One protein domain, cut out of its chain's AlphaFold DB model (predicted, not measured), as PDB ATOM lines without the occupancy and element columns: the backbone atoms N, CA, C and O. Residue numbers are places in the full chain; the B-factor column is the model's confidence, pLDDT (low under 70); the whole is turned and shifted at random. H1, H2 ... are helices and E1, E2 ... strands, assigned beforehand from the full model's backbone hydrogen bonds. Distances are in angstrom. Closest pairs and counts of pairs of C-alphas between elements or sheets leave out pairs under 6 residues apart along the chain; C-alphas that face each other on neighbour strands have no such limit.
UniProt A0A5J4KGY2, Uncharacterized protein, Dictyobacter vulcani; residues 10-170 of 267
ATOM      1  N   GLU A  10      36.727 -25.290  34.314       90.94
ATOM      2  CA  GLU A  10      36.533 -25.043  35.747       90.94
ATOM      3  C   GLU A  10      37.803 -24.472  36.396       90.94
ATOM      4  O   GLU A  10      37.746 -23.470  37.115       90.94
ATOM      5  N   GLN A  11      38.962 -25.078  36.116       91.88
ATOM      6  CA  GLN A  11      40.254 -24.609  36.619       91.88
ATOM      7  C   GLN A  11      40.608 -23.214  36.096       91.88
ATOM      8  O   GLN A  11      41.104 -22.389  36.862       91.88
ATOM      9  N   ALA A  12      40.342 -22.935  34.818       93.06
ATOM     10  CA  ALA A  12      40.630 -21.645  34.202       93.06
ATOM     11  C   ALA A  12      39.709 -20.521  34.710       93.06
ATOM     12  O   ALA A  12      40.172 -19.401  34.934       93.06
ATOM     13  N   LEU A  13      38.428 -20.812  34.956       95.81
ATOM     14  CA  LEU A  13      37.478 -19.875  35.567       95.81
ATOM     15  C   LEU A  13      37.840 -19.567  37.021       95.81
ATOM     16  O   LEU A  13      37.667 -18.437  37.473       95.81
ATOM     17  N   ALA A  14      38.361 -20.553  37.755       95.00
ATOM     18  CA  ALA A  14      38.791 -20.381  39.139       95.00
ATOM     19  C   ALA A  14      40.084 -19.555  39.288       95.00
ATOM     20  O   ALA A  14      40.411 -19.156  40.409       95.00
ATOM     21  N   GLN A  15      40.811 -19.286  38.194       95.25
ATOM     22  CA  GLN A  15      42.008 -18.450  38.244       95.25
ATOM     23  C   GLN A  15      41.672 -17.037  38.735       95.25
ATOM     24  O   GLN A  15      40.654 -16.457  38.339       95.25
ATOM     25  N   PRO A  16      42.527 -16.443  39.581       96.44
ATOM     26  CA  PRO A  16      42.315 -15.084  40.032       96.44
ATOM     27  C   PRO A  16      42.482 -14.073  38.896       96.44
ATOM     28  O   PRO A  16      43.027 -14.357  37.828       96.44
ATOM     29  N   PHE A  17      41.992 -12.861  39.134       96.94
ATOM     30  CA  PHE A  17      42.224 -11.748  38.218       96.94
ATOM     31  C   PHE A  17      43.628 -11.185  38.447       96.94
ATOM     32  O   PHE A  17      44.249 -11.443  39.483       96.94
ATOM     33  N   ALA A  18      44.142 -10.416  37.485       94.56
ATOM     34  CA  ALA A  18      45.404  -9.729  37.707       94.56
ATOM     35  C   ALA A  18      45.230  -8.727  38.861       94.56
ATOM     36  O   ALA A  18      44.201  -8.052  38.928       94.56
ATOM     37  N   PRO A  19      46.215  -8.580  39.764       95.62
ATOM     38  CA  PRO A  19      46.106  -7.642  40.880       95.62
ATOM     39  C   PRO A  19      45.792  -6.198  40.456       95.62
ATOM     40  O   PRO A  19      45.124  -5.473  41.187       95.62
ATOM     41  N   VAL A  20      46.233  -5.797  39.260       94.69
ATOM     42  CA  VAL A  20      45.948  -4.479  38.668       94.69
ATOM     43  C   VAL A  20      44.471  -4.277  38.311       94.69
ATOM     44  O   VAL A  20      43.993  -3.146  38.375       94.69
ATOM     45  N   ASP A  21      43.738  -5.359  38.028       95.31
ATOM     46  CA  ASP A  21      42.311  -5.337  37.684       95.31
ATOM     47  C   ASP A  21      41.411  -5.266  38.930       95.31
ATOM     48  O   ASP A  21      40.194  -5.080  38.824       95.31
ATOM     49  N   ILE A  22      41.990  -5.425  40.128       96.75
ATOM     50  CA  ILE A  22      41.244  -5.385  41.383       96.75
ATOM     51  C   ILE A  22      41.019  -3.944  41.829       96.75
ATOM     52  O   ILE A  22      41.936  -3.163  42.093       96.75
ATOM     53  N   LYS A  23      39.739  -3.629  41.982       95.38
ATOM     54  CA  LYS A  23      39.208  -2.390  42.537       95.38
ATOM     55  C   LYS A  23      38.613  -2.651  43.914       95.38
ATOM     56  O   LYS A  23      38.483  -3.789  44.360       95.38
ATOM     57  N   TYR A  24      38.257  -1.573  44.603       95.75
ATOM     58  CA  TYR A  24      37.719  -1.643  45.956       95.75
ATOM     59  C   TYR A  24      36.474  -0.781  46.095       95.75
ATOM     60  O   TYR A  24      36.412   0.329  45.571       95.75
ATOM     61  N   LEU A  25      35.487  -1.300  46.821       93.44
ATOM     62  CA  LEU A  25      34.277  -0.583  47.197       93.44
ATOM     63  C   LEU A  25      34.368  -0.206  48.684       93.44
ATOM     64  O   LEU A  25      34.493  -1.112  49.519       93.44
ATOM     65  N   PRO A  26      34.306   1.090  49.047       95.25
ATOM     66  CA  PRO A  26      34.313   1.495  50.444       95.25
ATOM     67  C   PRO A  26      32.997   1.100  51.116       95.25
ATOM     68  O   PRO A  26      31.903   1.338  50.596       95.25
ATOM     69  N   LYS A  27      33.092   0.500  52.303       95.50
ATOM     70  CA  LYS A  27      31.942   0.138  53.138       95.50
ATOM     71  C   LYS A  27      32.135   0.591  54.574       95.50
ATOM     72  O   LYS A  27      33.242   0.599  55.099       95.50
ATOM     73  N   SER A  28      31.030   0.946  55.225       95.31
ATOM     74  CA  SER A  28      30.998   1.303  56.649       95.31
ATOM     75  C   SER A  28      32.043   2.363  57.057       95.31
ATOM     76  O   SER A  28      32.807   2.116  57.995       95.31
ATOM     77  N   PRO A  29      32.118   3.525  56.371       95.25
ATOM     78  CA  PRO A  29      33.040   4.589  56.758       95.25
ATOM     79  C   PRO A  29      32.755   5.054  58.191       95.25
ATOM     80  O   PRO A  29      31.600   5.245  58.572       95.25
ATOM     81  N   ARG A  30      33.807   5.225  58.995       95.81
ATOM     82  CA  ARG A  30      33.718   5.665  60.393       95.81
ATOM     83  C   ARG A  30      34.971   6.414  60.829       95.81
ATOM     84  O   ARG A  30      36.068   6.133  60.349       95.81
ATOM     85  N   GLN A  31      34.815   7.290  61.811       96.62
ATOM     86  CA  GLN A  31      35.931   7.976  62.448       96.62
ATOM     87  C   GLN A  31      36.436   7.179  63.660       96.62
ATOM     88  O   GLN A  31      35.650   6.685  64.473       96.62
ATOM     89  N   LYS A  32      37.755   7.023  63.788       94.56
ATOM     90  CA  LYS A  32      38.396   6.494  64.999       94.56
ATOM     91  C   LYS A  32      38.395   7.556  66.103       94.56
ATOM     92  O   LYS A  32      38.295   8.747  65.833       94.56
ATOM     93  N   LYS A  33      38.635   7.134  67.350       94.00
ATOM     94  CA  LYS A  33      38.838   8.055  68.490       94.00
ATOM     95  C   LYS A  33      39.990   9.047  68.272       94.00
ATOM     96  O   LYS A  33      39.960  10.129  68.835       94.00
ATOM     97  N   SER A  34      40.982   8.679  67.461       91.88
ATOM     98  CA  SER A  34      42.110   9.533  67.073       91.88
ATOM     99  C   SER A  34      41.756  10.618  66.047       91.88
ATOM    100  O   SER A  34      42.623  11.404  65.693       91.88
ATOM    101  N   GLY A  35      40.524  10.645  65.526       93.06
ATOM    102  CA  GLY A  35      40.081  11.593  64.496       93.06
ATOM    103  C   GLY A  35      40.275  11.115  63.050       93.06
ATOM    104  O   GLY A  35      39.671  11.682  62.142       93.06
ATOM    105  N   GLU A  36      41.042  10.045  62.820       93.94
ATOM    106  CA  GLU A  36      41.267   9.460  61.490       93.94
ATOM    107  C   GLU A  36      40.014   8.738  60.967       93.94
ATOM    108  O   GLU A  36      39.385   7.954  61.688       93.94
ATOM    109  N   TRP A  37      39.677   8.951  59.695       96.31
ATOM    110  CA  TRP A  37      38.605   8.233  59.010       96.31
ATOM    111  C   TRP A  37      39.103   6.928  58.389       96.31
ATOM    112  O   TRP A  37      40.141   6.875  57.733       96.31
ATOM    113  N   VAL A  38      38.326   5.861  58.575       96.44
ATOM    114  CA  VAL A  38      38.578   4.550  57.971       96.44
ATOM    115  C   VAL A  38      37.306   3.937  57.412       96.44
ATOM    116  O   VAL A  38      36.206   4.226  57.879       96.44
ATOM    117  N   CYS A  39      37.452   3.030  56.454       96.88
ATOM    118  CA  CYS A  39      36.358   2.208  55.943       96.88
ATOM    119  C   CYS A  39      36.836   0.773  55.682       96.88
ATOM    120  O   CYS A  39      38.036   0.497  55.691       96.88
ATOM    121  N   LEU A  40      35.900  -0.150  55.482       96.69
ATOM    122  CA  LEU A  40      36.184  -1.479  54.954       96.69
ATOM    123  C   LEU A  40      36.414  -1.394  53.445       96.69
ATOM    124  O   LEU A  40      35.579  -0.845  52.727       96.69
ATOM    125  N   ALA A  41      37.510  -1.982  52.969       96.12
ATOM    126  CA  ALA A  41      37.782  -2.135  51.547       96.12
ATOM    127  C   ALA A  41      37.280  -3.495  51.052       96.12
ATOM    128  O   ALA A  41      37.859  -4.525  51.399       96.12
ATOM    129  N   LEU A  42      36.211  -3.510  50.252       95.25
ATOM    130  CA  LEU A  42      35.714  -4.743  49.636       95.25
ATOM    131  C   LEU A  42      36.282  -4.900  48.220       95.25
ATOM    132  O   LEU A  42      35.957  -4.066  47.371       95.25
ATOM    133  N   PRO A  43      37.114  -5.922  47.952       96.88
ATOM    134  CA  PRO A  43      37.701  -6.123  46.636       96.88
ATOM    135  C   PRO A  43      36.644  -6.564  45.620       96.88
ATOM    136  O   PRO A  43      35.772  -7.379  45.920       96.88
ATOM    137  N   TYR A  44      36.746  -6.050  44.401       96.94
ATOM    138  CA  TYR A  44      35.965  -6.503  43.256       96.94
ATOM    139  C   TYR A  44      36.761  -6.306  41.962       96.94
ATOM    140  O   TYR A  44      37.635  -5.449  41.899       96.94
ATOM    141  N   ALA A  45      36.451  -7.077  40.923       97.62
ATOM    142  CA  ALA A  45      36.889  -6.777  39.561       97.62
ATOM    143  C   ALA A  45      35.705  -6.220  38.761       97.62
ATOM    144  O   ALA A  45      34.547  -6.549  39.041       97.62
ATOM    145  N   ASP A  46      35.971  -5.360  37.780       96.12
ATOM    146  CA  ASP A  46      34.912  -4.827  36.923       96.12
ATOM    147  C   ASP A  46      34.288  -5.918  36.052       96.12
ATOM    148  O   ASP A  46      34.947  -6.882  35.673       96.12
ATOM    149  N   LYS A  47      33.023  -5.718  35.660       97.06
ATOM    150  CA  LYS A  47      32.287  -6.625  34.764       97.06
ATOM    151  C   LYS A  47      33.093  -7.010  33.511       97.06
ATOM    152  O   LYS A  47      33.081  -8.173  33.137       97.06
ATOM    153  N   ARG A  48      33.834  -6.069  32.915       96.62
ATOM    154  CA  ARG A  48      34.644  -6.323  31.711       96.62
ATOM    155  C   ARG A  48      35.695  -7.416  31.916       96.62
ATOM    156  O   ARG A  48      35.826  -8.272  31.061       96.62
ATOM    157  N   ALA A  49      36.347  -7.474  33.080       97.12
ATOM    158  CA  ALA A  49      37.333  -8.521  33.366       97.12
ATOM    159  C   ALA A  49      36.711  -9.932  33.376       97.12
ATOM    160  O   ALA A  49      37.365 -10.909  33.012       97.12
ATOM    161  N   TYR A  50      35.442 -10.039  33.777       98.44
ATOM    162  CA  TYR A  50      34.687 -11.289  33.723       98.44
ATOM    163  C   TYR A  50      34.311 -11.643  32.281       98.44
ATOM    164  O   TYR A  50      34.503 -12.783  31.877       98.44
ATOM    165  N   GLU A  51      33.817 -10.676  31.503       98.19
ATOM    166  CA  GLU A  51      33.476 -10.875  30.086       98.19
ATOM    167  C   GLU A  51      34.696 -11.279  29.265       98.19
ATOM    168  O   GLU A  51      34.625 -12.241  28.510       98.19
ATOM    169  N   ASP A  52      35.832 -10.612  29.467       97.38
ATOM    170  CA  ASP A  52      37.092 -10.950  28.809       97.38
ATOM    171  C   ASP A  52      37.511 -12.384  29.147       97.38
ATOM    172  O   ASP A  52      37.902 -13.137  28.263       97.38
ATOM    173  N   ARG A  53      37.371 -12.808  30.412       96.69
ATOM    174  CA  ARG A  53      37.679 -14.188  30.816       96.69
ATOM    175  C   ARG A  53      36.735 -15.208  30.184       96.69
ATOM    176  O   ARG A  53      37.189 -16.276  29.793       96.69
ATOM    177  N   LEU A  54      35.444 -14.898  30.082       97.44
ATOM    178  CA  LEU A  54      34.469 -15.766  29.420       97.44
ATOM    179  C   LEU A  54      34.707 -15.830  27.906       97.44
ATOM    180  O   LEU A  54      34.618 -16.907  27.328       97.44
ATOM    181  N   ASN A  55      35.073 -14.717  27.270       96.94
ATOM    182  CA  ASN A  55      35.446 -14.674  25.857       96.94
ATOM    183  C   ASN A  55      36.728 -15.469  25.587       96.94
ATOM    184  O   ASN A  55      36.750 -16.276  24.666       96.94
ATOM    185  N   ASP A  56      37.758 -15.313  26.422       94.12
ATOM    186  CA  ASP A  56      39.019 -16.052  26.286       94.12
ATOM    187  C   ASP A  56      38.809 -17.580  26.386       94.12
ATOM    188  O   ASP A  56      39.529 -18.345  25.747       94.12
ATOM    189  N   LEU A  57      37.834 -18.039  27.183       94.06
ATOM    190  CA  LEU A  57      37.617 -19.466  27.469       94.06
ATOM    191  C   LEU A  57      36.496 -20.123  26.656       94.06
ATOM    192  O   LEU A  57      36.546 -21.327  26.410       94.06
ATOM    193  N   ALA A  58      35.458 -19.368  26.309       94.31
ATOM    194  CA  ALA A  58      34.180 -19.904  25.853       94.31
ATOM    195  C   ALA A  58      33.459 -18.954  24.883       94.31
ATOM    196  O   ALA A  58      32.231 -18.883  24.891       94.31
ATOM    197  N   PHE A  59      34.189 -18.198  24.052       94.94
ATOM    198  CA  PHE A  59      33.576 -17.336  23.035       94.94
ATOM    199  C   PHE A  59      32.541 -18.100  22.191       94.94
ATOM    200  O   PHE A  59      32.838 -19.158  21.641       94.94
ATOM    201  N   GLY A  60      31.316 -17.570  22.109       95.00
ATOM    202  CA  GLY A  60      30.186 -18.215  21.426       95.00
ATOM    203  C   GLY A  60      29.464 -19.307  22.230       95.00
ATOM    204  O   GLY A  60      28.399 -19.747  21.812       95.00
ATOM    205  N   TYR A  61      29.993 -19.701  23.391       96.19
ATOM    206  CA  TYR A  61      29.421 -20.710  24.294       96.19
ATOM    207  C   TYR A  61      28.954 -20.133  25.636       96.19
ATOM    208  O   TYR A  61      28.577 -20.886  26.536       96.19
ATOM    209  N   TRP A  62      28.976 -18.806  25.781       98.00
ATOM    210  CA  TRP A  62      28.374 -18.115  26.913       98.00
ATOM    211  C   TRP A  62      27.420 -17.015  26.456       98.00
ATOM    212  O   TRP A  62      27.609 -16.406  25.401       98.00
ATOM    213  N   SER A  63      26.384 -16.758  27.249       98.44
ATOM    214  CA  SER A  63      25.425 -15.684  26.997       98.44
ATOM    215  C   SER A  63      24.787 -15.174  28.290       98.44
ATOM    216  O   SER A  63      24.952 -15.746  29.370       98.44
ATOM    217  N   THR A  64      24.064 -14.065  28.174       98.38
ATOM    218  CA  THR A  64      23.219 -13.518  29.237       98.38
ATOM    219  C   THR A  64      21.817 -13.305  28.675       98.38
ATOM    220  O   THR A  64      21.566 -12.246  28.086       98.38
ATOM    221  N   PRO A  65      20.917 -14.299  28.769       97.75
ATOM    222  CA  PRO A  65      19.562 -14.144  28.262       97.75
ATOM    223  C   PRO A  65      18.840 -13.003  28.985       97.75
ATOM    224  O   PRO A  65      19.152 -12.651  30.129       97.75
ATOM    225  N   HIS A  66      17.879 -12.393  28.293       95.38
ATOM    226  CA  HIS A  66      17.101 -11.302  28.863       95.38
ATOM    227  C   HIS A  66      16.279 -11.802  30.051       95.38
ATOM    228  O   HIS A  66      15.491 -12.732  29.916       95.38
ATOM    229  N   ASN A  67      16.411 -11.116  31.184       94.31
ATOM    230  CA  ASN A  67      15.509 -11.268  32.311       94.31
ATOM    231  C   ASN A  67      14.894  -9.900  32.643       94.31
ATOM    232  O   ASN A  67      15.639  -8.917  32.752       94.31
ATOM    233  N   PRO A  68      13.565  -9.807  32.814       95.06
ATOM    234  CA  PRO A  68      12.916  -8.536  33.088       95.06
ATOM    235  C   PRO A  68      13.310  -8.014  34.483       95.06
ATOM    236  O   PRO A  68      13.245  -8.762  35.466       95.06
ATOM    237  N   PRO A  69      13.712  -6.736  34.605       96.25
ATOM    238  CA  PRO A  69      13.956  -6.121  35.901       96.25
ATOM    239  C   PRO A  69      12.632  -5.847  36.627       96.25
ATOM    240  O   PRO A  69      11.593  -5.651  35.996       96.25
ATOM    241  N   TYR A  70      12.675  -5.763  37.955       96.06
ATOM    242  CA  TYR A  70      11.530  -5.336  38.759       96.06
ATOM    243  C   TYR A  70      11.943  -4.328  39.831       96.06
ATOM    244  O   TYR A  70      13.077  -4.321  40.311       96.06
ATOM    245  N   ALA A  71      11.011  -3.451  40.201       95.88
ATOM    246  CA  ALA A  71      11.225  -2.416  41.203       95.88
ATOM    247  C   ALA A  71      10.294  -2.624  42.401       95.88
ATOM    248  O   ALA A  71       9.109  -2.911  42.240       95.88
ATOM    249  N   ILE A  72      10.836  -2.460  43.608       94.62
ATOM    250  CA  ILE A  72      10.077  -2.470  44.862       94.62
ATOM    251  C   ILE A  72      10.400  -1.169  45.598       94.62
ATOM    252  O   ILE A  72      11.488  -1.003  46.159       94.62
ATOM    253  N   GLY A  73       9.464  -0.218  45.567       94.44
ATOM    254  CA  GLY A  73       9.700   1.140  46.062       94.44
ATOM    255  C   GLY A  73      10.872   1.805  45.331       94.44
ATOM    256  O   GLY A  73      10.924   1.806  44.107       94.44
ATOM    257  N   ASN A  74      11.842   2.332  46.082       94.75
ATOM    258  CA  ASN A  74      13.043   2.970  45.526       94.75
ATOM    259  C   ASN A  74      14.146   1.969  45.103       94.75
ATOM    260  O   ASN A  74      15.250   2.380  44.756       94.75
ATOM    261  N   LYS A  75      13.908   0.655  45.186       96.56
ATOM    262  CA  LYS A  75      14.923  -0.370  44.907       96.56
ATOM    263  C   LYS A  75      14.660  -1.047  43.564       96.56
ATOM    264  O   LYS A  75      13.629  -1.691  43.393       96.56
ATOM    265  N   LEU A  76      15.619  -0.939  42.651       97.38
ATOM    266  CA  LEU A  76      15.681  -1.684  41.399       97.38
ATOM    267  C   LEU A  76      16.383  -3.023  41.639       97.38
ATOM    268  O   LEU A  76      17.485  -3.053  42.193       97.38
ATOM    269  N   ILE A  77      15.755  -4.116  41.213       97.94
ATOM    270  CA  ILE A  77      16.290  -5.474  41.300       97.94
ATOM    271  C   ILE A  77      16.361  -6.051  39.886       97.94
ATOM    272  O   ILE A  77      15.369  -6.071  39.158       97.94
ATOM    273  N   ILE A  78      17.549  -6.510  39.494       98.25
ATOM    274  CA  ILE A  78      17.797  -7.099  38.177       98.25
ATOM    275  C   ILE A  78      18.265  -8.546  38.366       98.25
ATOM    276  O   ILE A  78      19.391  -8.749  38.833       98.25
ATOM    277  N   PRO A  79      17.435  -9.552  38.029       98.50
ATOM    278  CA  PRO A  79      17.914 -10.918  37.856       98.50
ATOM    279  C   PRO A  79      18.870 -10.980  36.661       98.50
ATOM    280  O   PRO A  79      18.583 -10.438  35.595       98.50
ATOM    281  N   VAL A  80      20.015 -11.634  36.829       98.75
ATOM    282  CA  VAL A  80      20.988 -11.848  35.756       98.75
ATOM    283  C   VAL A  80      21.327 -13.325  35.696       98.75
ATOM    284  O   VAL A  80      21.892 -13.868  36.644       98.75
ATOM    285  N   THR A  81      20.996 -13.952  34.572       98.81
ATOM    286  CA  THR A  81      21.407 -15.315  34.232       98.81
ATOM    287  C   THR A  81      22.673 -15.252  33.392       98.81
ATOM    288  O   THR A  81      22.741 -14.481  32.436       98.81
ATOM    289  N   VAL A  82      23.666 -16.059  33.749       98.75
ATOM    290  CA  VAL A  82      24.809 -16.378  32.891       98.75
ATOM    291  C   VAL A  82      24.648 -17.828  32.462       98.75
ATOM    292  O   VAL A  82      24.601 -18.717  33.314       98.75
ATOM    293  N   THR A  83      24.562 -18.044  31.155       98.50
ATOM    294  CA  THR A  83      24.536 -19.371  30.540       98.50
ATOM    295  C   THR A  83      25.935 -19.661  30.014       98.50
ATOM    296  O   THR A  83      26.488 -18.836  29.290       98.50
ATOM    297  N   LEU A  84      26.525 -20.794  30.385       97.12
ATOM    298  CA  LEU A  84      27.850 -21.230  29.943       97.12
ATOM    299  C   LEU A  84      27.796 -22.729  29.630       97.12
ATOM    300  O   LEU A  84      27.526 -23.521  30.529       97.12
ATOM    301  N   PHE A  85      28.051 -23.112  28.375       94.62
ATOM    302  CA  PHE A  85      27.890 -24.496  27.889       94.62
ATOM    303  C   PHE A  85      26.532 -25.107  28.289       94.62
ATOM    304  O   PHE A  85      26.479 -26.182  28.879       94.62
ATOM    305  N   ASP A  86      25.447 -24.373  28.020       94.81
ATOM    306  CA  ASP A  86      24.051 -24.743  28.324       94.81
ATOM    307  C   ASP A  86      23.710 -24.912  29.818       94.81
ATOM    308  O   ASP A  86      22.600 -25.313  30.167       94.81
ATOM    309  N   ILE A  87      24.630 -24.563  30.721       95.81
ATOM    310  CA  ILE A  87      24.384 -24.526  32.166       95.81
ATOM    311  C   ILE A  87      24.081 -23.090  32.572       95.81
ATOM    312  O   ILE A  87      24.844 -22.178  32.256       95.81
ATOM    313  N   GLU A  88      22.991 -22.893  33.308       98.12
ATOM    314  CA  GLU A  88      22.533 -21.576  33.743       98.12
ATOM    315  C   GLU A  88      22.748 -21.360  35.239       98.12
ATOM    316  O   GLU A  88      22.372 -22.187  36.072       98.12
ATOM    317  N   HIS A  89      23.286 -20.193  35.589       98.44
ATOM    318  CA  HIS A  89      23.251 -19.680  36.952       98.44
ATOM    319  C   HIS A  89      22.673 -18.272  36.969       98.44
ATOM    320  O   HIS A  89      23.146 -17.384  36.260       98.44
ATOM    321  N   THR A  90      21.677 -18.063  37.827       98.56
ATOM    322  CA  THR A  90      21.043 -16.762  38.042       98.56
ATOM    323  C   THR A  90      21.404 -16.227  39.419       98.56
ATOM    324  O   THR A  90      21.398 -16.958  40.410       98.56
ATOM    325  N   ASP A  91      21.704 -14.935  39.498       98.56
ATOM    326  CA  ASP A  91      21.753 -14.197  40.762       98.56
ATOM    327  C   ASP A  91      21.205 -12.777  40.550       98.56
ATOM    328  O   ASP A  91      20.878 -12.370  39.434       98.56
ATOM    329  N   TYR A  92      21.083 -12.016  41.631       98.25
ATOM    330  CA  TYR A  92      20.380 -10.745  41.655       98.25
ATOM    331  C   TYR A  92      21.328  -9.589  41.934       98.25
ATOM    332  O   TYR A  92      22.155  -9.601  42.854       98.25
ATOM    333  N   GLY A  93      21.152  -8.555  41.127       98.00
ATOM    334  CA  GLY A  93      21.715  -7.244  41.338       98.00
ATOM    335  C   GLY A  93      20.704  -6.280  41.928       98.00
ATOM    336  O   GLY A  93      19.528  -6.324  41.574       98.00
ATOM    337  N   GLU A  94      21.164  -5.373  42.778       97.38
ATOM    338  CA  GLU A  94      20.334  -4.329  43.367       97.38
ATOM    339  C   GLU A  94      20.992  -2.951  43.304       97.38
ATOM    340  O   GLU A  94      22.200  -2.798  43.509       97.38
ATOM    341  N   ALA A  95      20.165  -1.939  43.058       96.94
ATOM    342  CA  ALA A  95      20.527  -0.530  43.136       96.94
ATOM    343  C   ALA A  95      19.315   0.294  43.590       96.94
ATOM    344  O   ALA A  95      18.173  -0.146  43.465       96.94
ATOM    345  N   PHE A  96      19.554   1.488  44.127       95.81
ATOM    346  CA  PHE A  96      18.480   2.429  44.435       95.81
ATOM    347  C   PHE A  96      18.283   3.377  43.263       95.81
ATOM    348  O   PHE A  96      19.270   3.929  42.798       95.81
ATOM    349  N   ALA A  97      17.036   3.587  42.836       92.94
ATOM    350  CA  ALA A  97      16.698   4.491  41.735       92.94
ATOM    351  C   ALA A  97      16.973   5.966  42.074       92.94
ATOM    352  O   ALA A  97      17.174   6.786  41.183       92.94
ATOM    353  N   SER A  98      16.993   6.302  43.364       92.75
ATOM    354  CA  SER A  98      17.331   7.633  43.860       92.75
ATOM    355  C   SER A  98      18.075   7.589  45.195       92.75
ATOM    356  O   SER A  98      17.928   6.645  45.981       92.75
ATOM    357  N   SER A  99      18.864   8.622  45.480       90.25
ATOM    358  CA  SER A  99      19.584   8.804  46.741       90.25
ATOM    359  C   SER A  99      19.484  10.248  47.249       90.25
ATOM    360  O   SER A  99      19.133  11.166  46.510       90.25
ATOM    361  N   LEU A 100      19.754  10.467  48.540       89.50
ATOM    362  CA  LEU A 100      19.770  11.811  49.126       89.50
ATOM    363  C   LEU A 100      21.155  12.456  48.984       89.50
ATOM    364  O   LEU A 100      22.182  11.882  49.359       89.50
ATOM    365  N   SER A 101      21.176  13.695  48.498       83.69
ATOM    366  CA  SER A 101      22.369  14.534  48.419       83.69
ATOM    367  C   SER A 101      22.829  15.008  49.807       83.69
ATOM    368  O   SER A 101      22.119  14.881  50.804       83.69
ATOM    369  N   ARG A 102      24.018  15.633  49.890       73.25
ATOM    370  CA  ARG A 102      24.532  16.244  51.138       73.25
ATOM    371  C   ARG A 102      23.571  17.298  51.716       73.25
ATOM    372  O   ARG A 102      23.574  17.507  52.922       73.25
ATOM    373  N   LYS A 103      22.776  17.950  50.863       84.69
ATOM    374  CA  LYS A 103      21.785  18.966  51.250       84.69
ATOM    375  C   LYS A 103      20.406  18.370  51.570       84.69
ATOM    376  O   LYS A 103      19.485  19.122  51.847       84.69
ATOM    377  N   GLY A 104      20.261  17.042  51.523       86.56
ATOM    378  CA  GLY A 104      18.978  16.360  51.710       86.56
ATOM    379  C   GLY A 104      18.072  16.382  50.476       86.56
ATOM    380  O   GLY A 104      16.902  16.040  50.581       86.56
ATOM    381  N   GLU A 105      18.594  16.771  49.311       89.38
ATOM    382  CA  GLU A 105      17.832  16.777  48.058       89.38
ATOM    383  C   GLU A 105      17.795  15.371  47.464       89.38
ATOM    384  O   GLU A 105      18.832  14.706  47.392       89.38
ATOM    385  N   LEU A 106      16.625  14.934  47.002       91.12
ATOM    386  CA  LEU A 106      16.499  13.682  46.267       91.12
ATOM    387  C   LEU A 106      17.180  13.813  44.900       91.12
ATOM    388  O   LEU A 106      16.979  14.798  44.192       91.12
ATOM    389  N   ARG A 107      17.997  12.826  44.539       90.69
ATOM    390  CA  ARG A 107      18.669  12.735  43.242       90.69
ATOM    391  C   ARG A 107      18.391  11.391  42.617       90.69
ATOM    392  O   ARG A 107      18.530  10.373  43.287       90.69
ATOM    393  N   GLU A 108      18.032  11.400  41.346       91.19
ATOM    394  CA  GLU A 108      17.920  10.180  40.560       91.19
ATOM    395  C   GLU A 108      19.310   9.620  40.254       91.19
ATOM    396  O   GLU A 108      20.260  10.351  39.969       91.19
ATOM    397  N   GLU A 109      19.424   8.304  40.344       91.81
ATOM    398  CA  GLU A 109      20.643   7.560  40.071       91.81
ATOM    399  C   GLU A 109      20.555   7.001  38.647       91.81
ATOM    400  O   GLU A 109      20.070   5.888  38.422       91.81
ATOM    401  N   GLU A 110      21.040   7.776  37.675       90.88
ATOM    402  CA  GLU A 110      20.987   7.461  36.235       90.88
ATOM    403  C   GLU A 110      21.553   6.067  35.905       90.88
ATOM    404  O   GLU A 110      21.053   5.350  35.042       90.88
ATOM    405  N   ASN A 111      22.565   5.628  36.659       93.94
ATOM    406  CA  ASN A 111      23.269   4.367  36.423       93.94
ATOM    407  C   ASN A 111      22.742   3.182  37.247       93.94
ATOM    408  O   ASN A 111      23.396   2.135  37.292       93.94
ATOM    409  N   SER A 112      21.572   3.302  37.884       95.25
ATOM    410  CA  SER A 112      21.004   2.254  38.746       95.25
ATOM    411  C   SER A 112      20.915   0.895  38.059       95.25
ATOM    412  O   SER A 112      21.341  -0.115  38.621       95.25
ATOM    413  N   ALA A 113      20.410   0.866  36.823       95.44
ATOM    414  CA  ALA A 113      20.267  -0.373  36.067       95.44
ATOM    415  C   ALA A 113      21.627  -1.014  35.766       95.44
ATOM    416  O   ALA A 113      21.821  -2.204  36.006       95.44
ATOM    417  N   THR A 114      22.605  -0.220  35.332       96.06
ATOM    418  CA  THR A 114      23.969  -0.690  35.059       96.06
ATOM    419  C   THR A 114      24.647  -1.228  36.319       96.06
ATOM    420  O   THR A 114      25.305  -2.270  36.271       96.06
ATOM    421  N   VAL A 115      24.478  -0.551  37.461       96.06
ATOM    422  CA  VAL A 115      25.031  -0.980  38.755       96.06
ATOM    423  C   VAL A 115      24.417  -2.306  39.194       96.06
ATOM    424  O   VAL A 115      25.164  -3.235  39.513       96.06
ATOM    425  N   ALA A 116      23.086  -2.411  39.166       97.62
ATOM    426  CA  ALA A 116      22.377  -3.636  39.508       97.62
ATOM    427  C   ALA A 116      22.801  -4.777  38.569       97.62
ATOM    428  O   ALA A 116      23.333  -5.777  39.039       97.62
ATOM    429  N   TYR A 117      22.708  -4.603  37.249       98.25
ATOM    430  CA  TYR A 117      23.108  -5.633  36.283       98.25
ATOM    431  C   TYR A 117      24.552  -6.107  36.502       98.25
ATOM    432  O   TYR A 117      24.819  -7.301  36.600       98.25
ATOM    433  N   SER A 118      25.497  -5.174  36.648       98.00
ATOM    434  CA  SER A 118      26.913  -5.475  36.890       98.00
ATOM    435  C   SER A 118      27.128  -6.267  38.184       98.00
ATOM    436  O   SER A 118      27.973  -7.161  38.240       98.00
ATOM    437  N   GLN A 119      26.357  -5.967  39.231       97.69
ATOM    438  CA  GLN A 119      26.383  -6.722  40.480       97.69
ATOM    439  C   GLN A 119      25.817  -8.139  40.305       97.69
ATOM    440  O   GLN A 119      26.478  -9.089  40.720       97.69
ATOM    441  N   GLY A 120      24.640  -8.287  39.685       98.38
ATOM    442  CA  GLY A 120      24.010  -9.589  39.435       98.38
ATOM    443  C   GLY A 120      24.877 -10.486  38.554       98.38
ATOM    444  O   GLY A 120      25.147 -11.627  38.915       98.38
ATOM    445  N   PHE A 121      25.431  -9.930  37.473       98.75
ATOM    446  CA  PHE A 121      26.332 -10.629  36.555       98.75
ATOM    447  C   PHE A 121      27.542 -11.237  37.272       98.75
ATOM    448  O   PHE A 121      27.787 -12.436  37.174       98.75
ATOM    449  N   ARG A 122      28.274 -10.441  38.067       98.50
ATOM    450  CA  ARG A 122      29.444 -10.949  38.810       98.50
ATOM    451  C   ARG A 122      29.081 -12.037  39.817       98.50
ATOM    452  O   ARG A 122      29.882 -12.937  40.057       98.50
ATOM    453  N   ARG A 123      27.894 -11.945  40.421       98.50
ATOM    454  CA  ARG A 123      27.400 -12.937  41.380       98.50
ATOM    455  C   ARG A 123      27.003 -14.246  40.693       98.50
ATOM    456  O   ARG A 123      27.393 -15.305  41.174       98.50
ATOM    457  N   ALA A 124      26.333 -14.176  39.543       98.62
ATOM    458  CA  ALA A 124      26.053 -15.332  38.694       98.62
ATOM    459  C   ALA A 124      27.355 -16.014  38.233       98.62
ATOM    460  O   ALA A 124      27.524 -17.216  38.429       98.62
ATOM    461  N   CYS A 125      28.345 -15.246  37.756       98.62
ATOM    462  CA  CYS A 125      29.672 -15.773  37.413       98.62
ATOM    463  C   CYS A 125      30.365 -16.491  38.583       98.62
ATOM    464  O   CYS A 125      31.038 -17.499  38.376       98.62
ATOM    465  N   ALA A 126      30.188 -16.014  39.818       98.31
ATOM    466  CA  ALA A 126      30.796 -16.636  40.991       98.31
ATOM    467  C   ALA A 126      30.269 -18.055  41.271       98.31
ATOM    468  O   ALA A 126      30.966 -18.828  41.934       98.31
ATOM    469  N   GLN A 127      29.084 -18.418  40.765       97.81
ATOM    470  CA  GLN A 127      28.557 -19.787  40.838       97.81
ATOM    471  C   GLN A 127      29.347 -20.741  39.919       97.81
ATOM    472  O   GLN A 127      29.598 -21.880  40.299       97.81
ATOM    473  N   PHE A 128      29.908 -20.228  38.816       97.06
ATOM    474  CA  PHE A 128      30.892 -20.914  37.962       97.06
ATOM    475  C   PHE A 128      32.345 -20.788  38.463       97.06
ATOM    476  O   PHE A 128      33.291 -20.989  37.708       97.06
ATOM    477  N   ARG A 129      32.551 -20.399  39.730       96.81
ATOM    478  CA  ARG A 129      33.854 -20.080  40.357       96.81
ATOM    479  C   ARG A 129      34.578 -18.836  39.835       96.81
ATOM    480  O   ARG A 129      35.497 -18.368  40.512       96.81
ATOM    481  N   LEU A 130      34.135 -18.236  38.734       97.88
ATOM    482  CA  LEU A 130      34.730 -17.019  38.188       97.88
ATOM    483  C   LEU A 130      34.592 -15.848  39.167       97.88
ATOM    484  O   LEU A 130      33.496 -15.402  39.499       97.88
ATOM    485  N   GLY A 131      35.728 -15.366  39.675       97.44
ATOM    486  CA  GLY A 131      35.774 -14.309  40.688       97.44
ATOM    487  C   GLY A 131      35.273 -14.724  42.079       97.44
ATOM    488  O   GLY A 131      35.184 -13.877  42.967       97.44
ATOM    489  N   ARG A 132      34.975 -16.012  42.318       97.00
ATOM    490  CA  ARG A 132      34.454 -16.505  43.608       97.00
ATOM    491  C   ARG A 132      35.427 -16.277  44.764       97.00
ATOM    492  O   ARG A 132      34.993 -15.985  45.877       97.00
ATOM    493  N   TYR A 133      36.730 -16.362  44.500       96.44
ATOM    494  CA  TYR A 133      37.775 -16.147  45.505       96.44
ATOM    495  C   TYR A 133      37.733 -14.737  46.125       96.44
ATOM    496  O   TYR A 133      38.141 -14.575  47.271       96.44
ATOM    497  N   LEU A 134      37.191 -13.727  45.424       96.75
ATOM    498  CA  LEU A 134      37.075 -12.355  45.938       96.75
ATOM    499  C   LEU A 134      36.215 -12.281  47.210       96.75
ATOM    500  O   LEU A 134      36.495 -11.467  48.086       96.75
ATOM    501  N   TYR A 135      35.227 -13.170  47.351       94.31
ATOM    502  CA  TYR A 135      34.386 -13.280  48.551       94.31
ATOM    503  C   TYR A 135      35.107 -13.911  49.749       94.31
ATOM    504  O   TYR A 135      34.632 -13.797  50.876       94.31
ATOM    505  N   LEU A 136      36.228 -14.595  49.507       93.75
ATOM    506  CA  LEU A 136      37.034 -15.260  50.531       93.75
ATOM    507  C   LEU A 136      38.219 -14.398  50.985       93.75
ATOM    508  O   LEU A 136      38.879 -14.728  51.972       93.75
ATOM    509  N   LEU A 137      38.499 -13.294  50.284       95.25
ATOM    510  CA  LEU A 137      39.548 -12.366  50.682       95.25
ATOM    511  C   LEU A 137      39.182 -11.687  52.012       95.25
ATOM    512  O   LEU A 137      38.029 -11.305  52.226       95.25
ATOM    513  N   PRO A 138      40.152 -11.497  52.924       91.56
ATOM    514  CA  PRO A 138      39.871 -10.885  54.212       91.56
ATOM    515  C   PRO A 138      39.526  -9.401  54.049       91.56
ATOM    516  O   PRO A 138      40.266  -8.649  53.417       91.56
ATOM    517  N   SER A 139      38.450  -8.960  54.699       88.31
ATOM    518  CA  SER A 139      38.083  -7.544  54.771       88.31
ATOM    519  C   SER A 139      39.044  -6.782  55.684       88.31
ATOM    520  O   SER A 139      39.248  -7.158  56.842       88.31
ATOM    521  N   VAL A 140      39.617  -5.684  55.186       93.38
ATOM    522  CA  VAL A 140      40.584  -4.862  55.929       93.38
ATOM    523  C   VAL A 140      40.053  -3.441  56.089       93.38
ATOM    524  O   VAL A 140      39.433  -2.887  55.182       93.38
ATOM    525  N   TRP A 141      40.290  -2.861  57.268       94.75
ATOM    526  CA  TRP A 141      40.028  -1.451  57.543       94.75
ATOM    527  C   TRP A 141      41.179  -0.601  57.037       94.75
ATOM    528  O   TRP A 141      42.333  -0.854  57.386       94.75
ATOM    529  N   VAL A 142      40.860   0.410  56.243       95.44
ATOM    530  CA  VAL A 142      41.855   1.184  55.505       95.44
ATOM    531  C   VAL A 142      41.560   2.681  55.594       95.44
ATOM    532  O   VAL A 142      40.405   3.041  55.851       95.44
ATOM    533  N   PRO A 143      42.573   3.547  55.401       95.75
ATOM    534  CA  PRO A 143      42.381   4.992  55.385       95.75
ATOM    535  C   PRO A 143      41.315   5.419  54.373       95.75
ATOM    536  O   PRO A 143      41.289   4.955  53.230       95.75
ATOM    537  N   TYR A 144      40.429   6.305  54.810       96.56
ATOM    538  CA  TYR A 144      39.312   6.805  54.023       96.56
ATOM    539  C   TYR A 144      39.266   8.320  54.117       96.56
ATOM    540  O   TYR A 144      39.354   8.876  55.210       96.56
ATOM    541  N   ASP A 145      39.084   8.988  52.989       94.38
ATOM    542  CA  ASP A 145      38.845  10.422  52.966       94.38
ATOM    543  C   ASP A 145      37.334  10.682  52.950       94.38
ATOM    544  O   ASP A 145      36.628  10.397  51.981       94.38
ATOM    545  N   ALA A 146      36.820  11.238  54.048       91.69
ATOM    546  CA  ALA A 146      35.402  11.552  54.195       91.69
ATOM    547  C   ALA A 146      34.927  12.683  53.268       91.69
ATOM    548  O   ALA A 146      33.731  12.762  52.969       91.69
ATOM    549  N   THR A 147      35.843  13.535  52.803       90.38
ATOM    550  CA  THR A 147      35.543  14.665  51.919       90.38
ATOM    551  C   THR A 147      35.295  14.179  50.498       90.38
ATOM    552  O   THR A 147      34.246  14.481  49.923       90.38
ATOM    553  N   THR A 148      36.226  13.385  49.959       90.88
ATOM    554  CA  THR A 148      36.150  12.814  48.601       90.88
ATOM    555  C   THR A 148      35.346  11.516  48.535       90.88
ATOM    556  O   THR A 148      34.968  11.081  47.451       90.88
ATOM    557  N   ARG A 149      35.028  10.915  49.689       89.25
ATOM    558  CA  ARG A 149      34.344   9.618  49.827       89.25
ATOM    559  C   ARG A 149      35.073   8.462  49.137       89.25
ATOM    560  O   ARG A 149      34.450   7.512  48.663       89.25
ATOM    561  N   ALA A 150      36.396   8.543  49.109       92.12
ATOM    562  CA  ALA A 150      37.262   7.581  48.454       92.12
ATOM    563  C   ALA A 150      38.314   7.034  49.424       92.12
ATOM    564  O   ALA A 150      38.532   7.548  50.525       92.12
ATOM    565  N   PHE A 151      38.977   5.961  49.007       93.38
ATOM    566  CA  PHE A 151      40.177   5.495  49.692       93.38
ATOM    567  C   PHE A 151      41.287   6.534  49.555       93.38
ATOM    568  O   PHE A 151      41.517   7.054  48.465       93.38
ATOM    569  N   ALA A 152      42.009   6.789  50.642       91.00
ATOM    570  CA  ALA A 152      43.179   7.663  50.625       91.00
ATOM    571  C   ALA A 152      44.428   6.869  50.195       91.00
ATOM    572  O   ALA A 152      45.364   6.698  50.977       91.00
ATOM    573  N   TRP A 153      44.400   6.316  48.976       91.06
ATOM    574  CA  TRP A 153      45.461   5.473  48.417       91.06
ATOM    575  C   TRP A 153      45.963   5.973  47.066       91.06
ATOM    576  O   TRP A 153      45.179   6.430  46.236       91.06
ATOM    577  N   THR A 154      47.257   5.785  46.813       93.44
ATOM    578  CA  THR A 154      47.817   5.801  45.455       93.44
ATOM    579  C   THR A 154      47.533   4.480  44.732       93.44
ATOM    580  O   THR A 154      47.191   3.469  45.353       93.44
ATOM    581  N   GLU A 155      47.706   4.458  43.411       92.31
ATOM    582  CA  GLU A 155      47.567   3.225  42.626       92.31
ATOM    583  C   GLU A 155      48.565   2.138  43.057       92.31
ATOM    584  O   GLU A 155      48.174   0.987  43.248       92.31
ATOM    585  N   GLU A 156      49.816   2.513  43.332       95.50
ATOM    586  CA  GLU A 156      50.827   1.593  43.867       95.50
ATOM    587  C   GLU A 156      50.399   1.018  45.227       95.50
ATOM    588  O   GLU A 156      50.494  -0.184  45.469       95.50
ATOM    589  N   GLN A 157      49.846   1.847  46.121       95.50
ATOM    590  CA  GLN A 157      49.337   1.373  47.411       95.50
ATOM    591  C   GLN A 157      48.163   0.399  47.246       95.50
ATOM    592  O   GLN A 157      48.104  -0.594  47.977       95.50
ATOM    593  N   ARG A 158      47.261   0.645  46.283       95.38
ATOM    594  CA  ARG A 158      46.172  -0.281  45.928       95.38
ATOM    595  C   ARG A 158      46.739  -1.622  45.468       95.38
ATOM    596  O   ARG A 158      46.346  -2.655  46.006       95.38
ATOM    597  N   LEU A 159      47.689  -1.604  44.535       96.12
ATOM    598  CA  LEU A 159      48.321  -2.808  43.994       96.12
ATOM    599  C   LEU A 159      49.018  -3.624  45.091       96.12
ATOM    600  O   LEU A 159      48.753  -4.818  45.250       96.12
ATOM    601  N   GLN A 160      49.850  -2.975  45.909       96.06
ATOM    602  CA  GLN A 160      50.524  -3.619  47.038       96.06
ATOM    603  C   GLN A 160      49.526  -4.183  48.053       96.06
ATOM    604  O   GLN A 160      49.753  -5.249  48.632       96.06
ATOM    605  N   HIS A 161      48.405  -3.495  48.278       95.56
ATOM    606  CA  HIS A 161      47.338  -4.004  49.129       95.56
ATOM    607  C   HIS A 161      46.718  -5.285  48.551       95.56
ATOM    608  O   HIS A 161      46.604  -6.276  49.274       95.56
ATOM    609  N   THR A 162      46.397  -5.315  47.254       96.44
ATOM    610  CA  THR A 162      45.868  -6.510  46.576       96.44
ATOM    611  C   THR A 162      46.833  -7.690  46.650       96.44
ATOM    612  O   THR A 162      46.428  -8.779  47.061       96.44
ATOM    613  N   LEU A 163      48.119  -7.474  46.359       96.12
ATOM    614  CA  LEU A 163      49.151  -8.514  46.454       96.12
ATOM    615  C   LEU A 163      49.242  -9.108  47.868       96.12
ATOM    616  O   LEU A 163      49.339 -10.326  48.036       96.12
ATOM    617  N   ARG A 164      49.147  -8.268  48.908       95.44
ATOM    618  CA  ARG A 164      49.115  -8.734  50.305       95.44
ATOM    619  C   ARG A 164      47.870  -9.563  50.611       95.44
ATOM    620  O   ARG A 164      47.990 -10.559  51.326       95.44
ATOM    621  N   LEU A 165      46.695  -9.175  50.106       95.31
ATOM    622  CA  LEU A 165      45.464  -9.954  50.287       95.31
ATOM    623  C   LEU A 165      45.582 -11.330  49.633       95.31
ATOM    624  O   LEU A 165      45.247 -12.322  50.276       95.31
ATOM    625  N   TYR A 166      46.102 -11.392  48.406       95.69
ATOM    626  CA  TYR A 166      46.276 -12.650  47.681       95.69
ATOM    627  C   TYR A 166      47.229 -13.578  48.430       95.69
ATOM    628  O   TYR A 166      46.865 -14.709  48.745       95.69
ATOM    629  N   LYS A 167      48.394 -13.059  48.843       94.56
ATOM    630  CA  LYS A 167      49.357 -13.811  49.658       94.56
ATOM    631  C   LYS A 167      48.731 -14.334  50.952       94.56
ATOM    632  O   LYS A 167      48.916 -15.495  51.300       94.56
ATOM    633  N   LYS A 168      47.978 -13.494  51.671       93.50
ATOM    634  CA  LYS A 168      47.340 -13.874  52.941       93.50
ATOM    635  C   LYS A 168      46.250 -14.934  52.760       93.50
ATOM    636  O   LYS A 168      46.072 -15.762  53.646       93.50
ATOM    637  N   ALA A 169      45.528 -14.892  51.646       92.81
ATOM    638  CA  ALA A 169      44.482 -15.853  51.311       92.81
ATOM    639  C   ALA A 169      45.013 -17.104  50.586       92.81
ATOM    640  O   ALA A 169      44.214 -17.942  50.181       92.81
ATOM    641  N   ASN A 170      46.338 -17.232  50.420       93.25
ATOM    642  CA  ASN A 170      46.980 -18.290  49.637       93.25
ATOM    643  C   ASN A 170      46.418 -18.406  48.204       93.25
ATOM    644  O   ASN A 170      46.266 -19.497  47.658       93.25
TER     645      ASN A 170
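This is residues 10 to 170 of the 267 residues of an uncharacterized protein of Dictyobacter vulcani (UniProt A0A5J4KGY2). This flat model has two lobes: in one, the strongly twisted three-stranded sheet E1 E2 E8 has helix H5 across its strands, and in the other, helix H3 packs on the long hairpin E4 and E5, with short E3 at the hairpin's edge. H3 lies near the middle of the whole, H2 packs on it with one end and meets short H1 with the other, and the small hairpin E6 and E7 prolongs the E5 end of the second lobe. The printed part has 161 residues with five named helices and eight named strands, in the order H1 E1 E2 H2 E3 E4 E5 E6 E7 H3 H4 E8 H5, a mixed class of helices and strands. Its sheets, E1 - E2 - E8, E3 - E4 - E5 and E6 - E7, are antiparallel; the whole is compact, with a radius of gyration of the C-alphas of 17.6 A, and spans 54 by 42 by 20 A.

Find C-alpha 10 at (36.533, -25.043, 35.747), where H1 begins; it ends at residue 13. Then E1, residues 22 to 31, runs 25.5 A and bends by 64 degrees at residue 28, and E2, residues 37 to 45, runs 24.6 A. H2, residues 47 to 58, covers 16.1 A. Next come E3, residues 70 to 72, E4, residues 75 to 84, 28.7 A long, and E5, residues 87 to 96, 30.2 A long. E5 runs on into E6, residues 98 to 100, at 40 degrees, and E7 holds residues 106 to 108. Look for C-alpha 112 at (21.004, 2.254, 38.746): from there H3 runs 23.4 A to residue 127. H4, residues 132 to 136, and E8, residues 140 to 145, lead to H5, residues 155 to 168, 20.0 A long, which ends with C-alpha 168 at (47.340, -13.874, 52.941).

Start with the hairpin E1 and E2, antiparallel at 158 degrees, where N 25 and O 42 are 2.9 A apart, within hydrogen-bond range. On the other side of E2 lies E8, antiparallel at 114 degrees, with N 142 and O 39 at 2.9 A. H5 is on this sheet at a height of 8.6 A, only just over E1, on which 3 of its C-alphas fall; its closest C-alphas to E1 are those of Thr 162 and Ile 22, 7.0 A apart. On the local plane its line and that of E1 stand at 87 degrees, across the strands. H4 only grazes the sheet, with residues 134 to 136. H2 touches H3 with residues 47 to 50 alone, at a steep tilt of 41 degrees, the same way; the closest C-alphas, of Lys 47 and Ser 118, are 5.9 A apart. H2 and H1 only just touch, with 3 pairs of C-alphas within 8 A, the closest those of Arg 53 and Leu 13 at 7.4 A. E3, E4 and E5 form a meander, each strand the antiparallel neighbour of the one before; look for N 72 and O 75 at 2.9 A, and N 80 and O 91 at 2.8 A. H3 and this sheet make two layers, a helix on one face of a sheet, with H3 over E4 and slantwise to it at 37 degrees on the local plane. Its height of 4.3 A is only just above the sheet's level, and the C-alphas of Gly 93 and Gly 120, the closest of E5 and H3, are 3.8 A apart. In the hairpin E6 and E7, N 99 and O 107 are 2.8 A apart. Every O i to N i+4 pair is within range in H2 and H5; H3 has 11 of 12, H4 has 0 of 1 but 2 of 2 O i to N i+3 pairs, and H1 is too short for an i+4 pair.

The two C-alphas farthest apart, those of Ser 34 and Asp 86, are 54.8 A apart. The printed part has no cut. The link from H2 to E3, 11 residues, is long; in it, residues 62 to 63 pair antiparallel with residues 83 to 84 of E4. The mean pLDDT of the printed part is 95.1, and no printed residue is under 70.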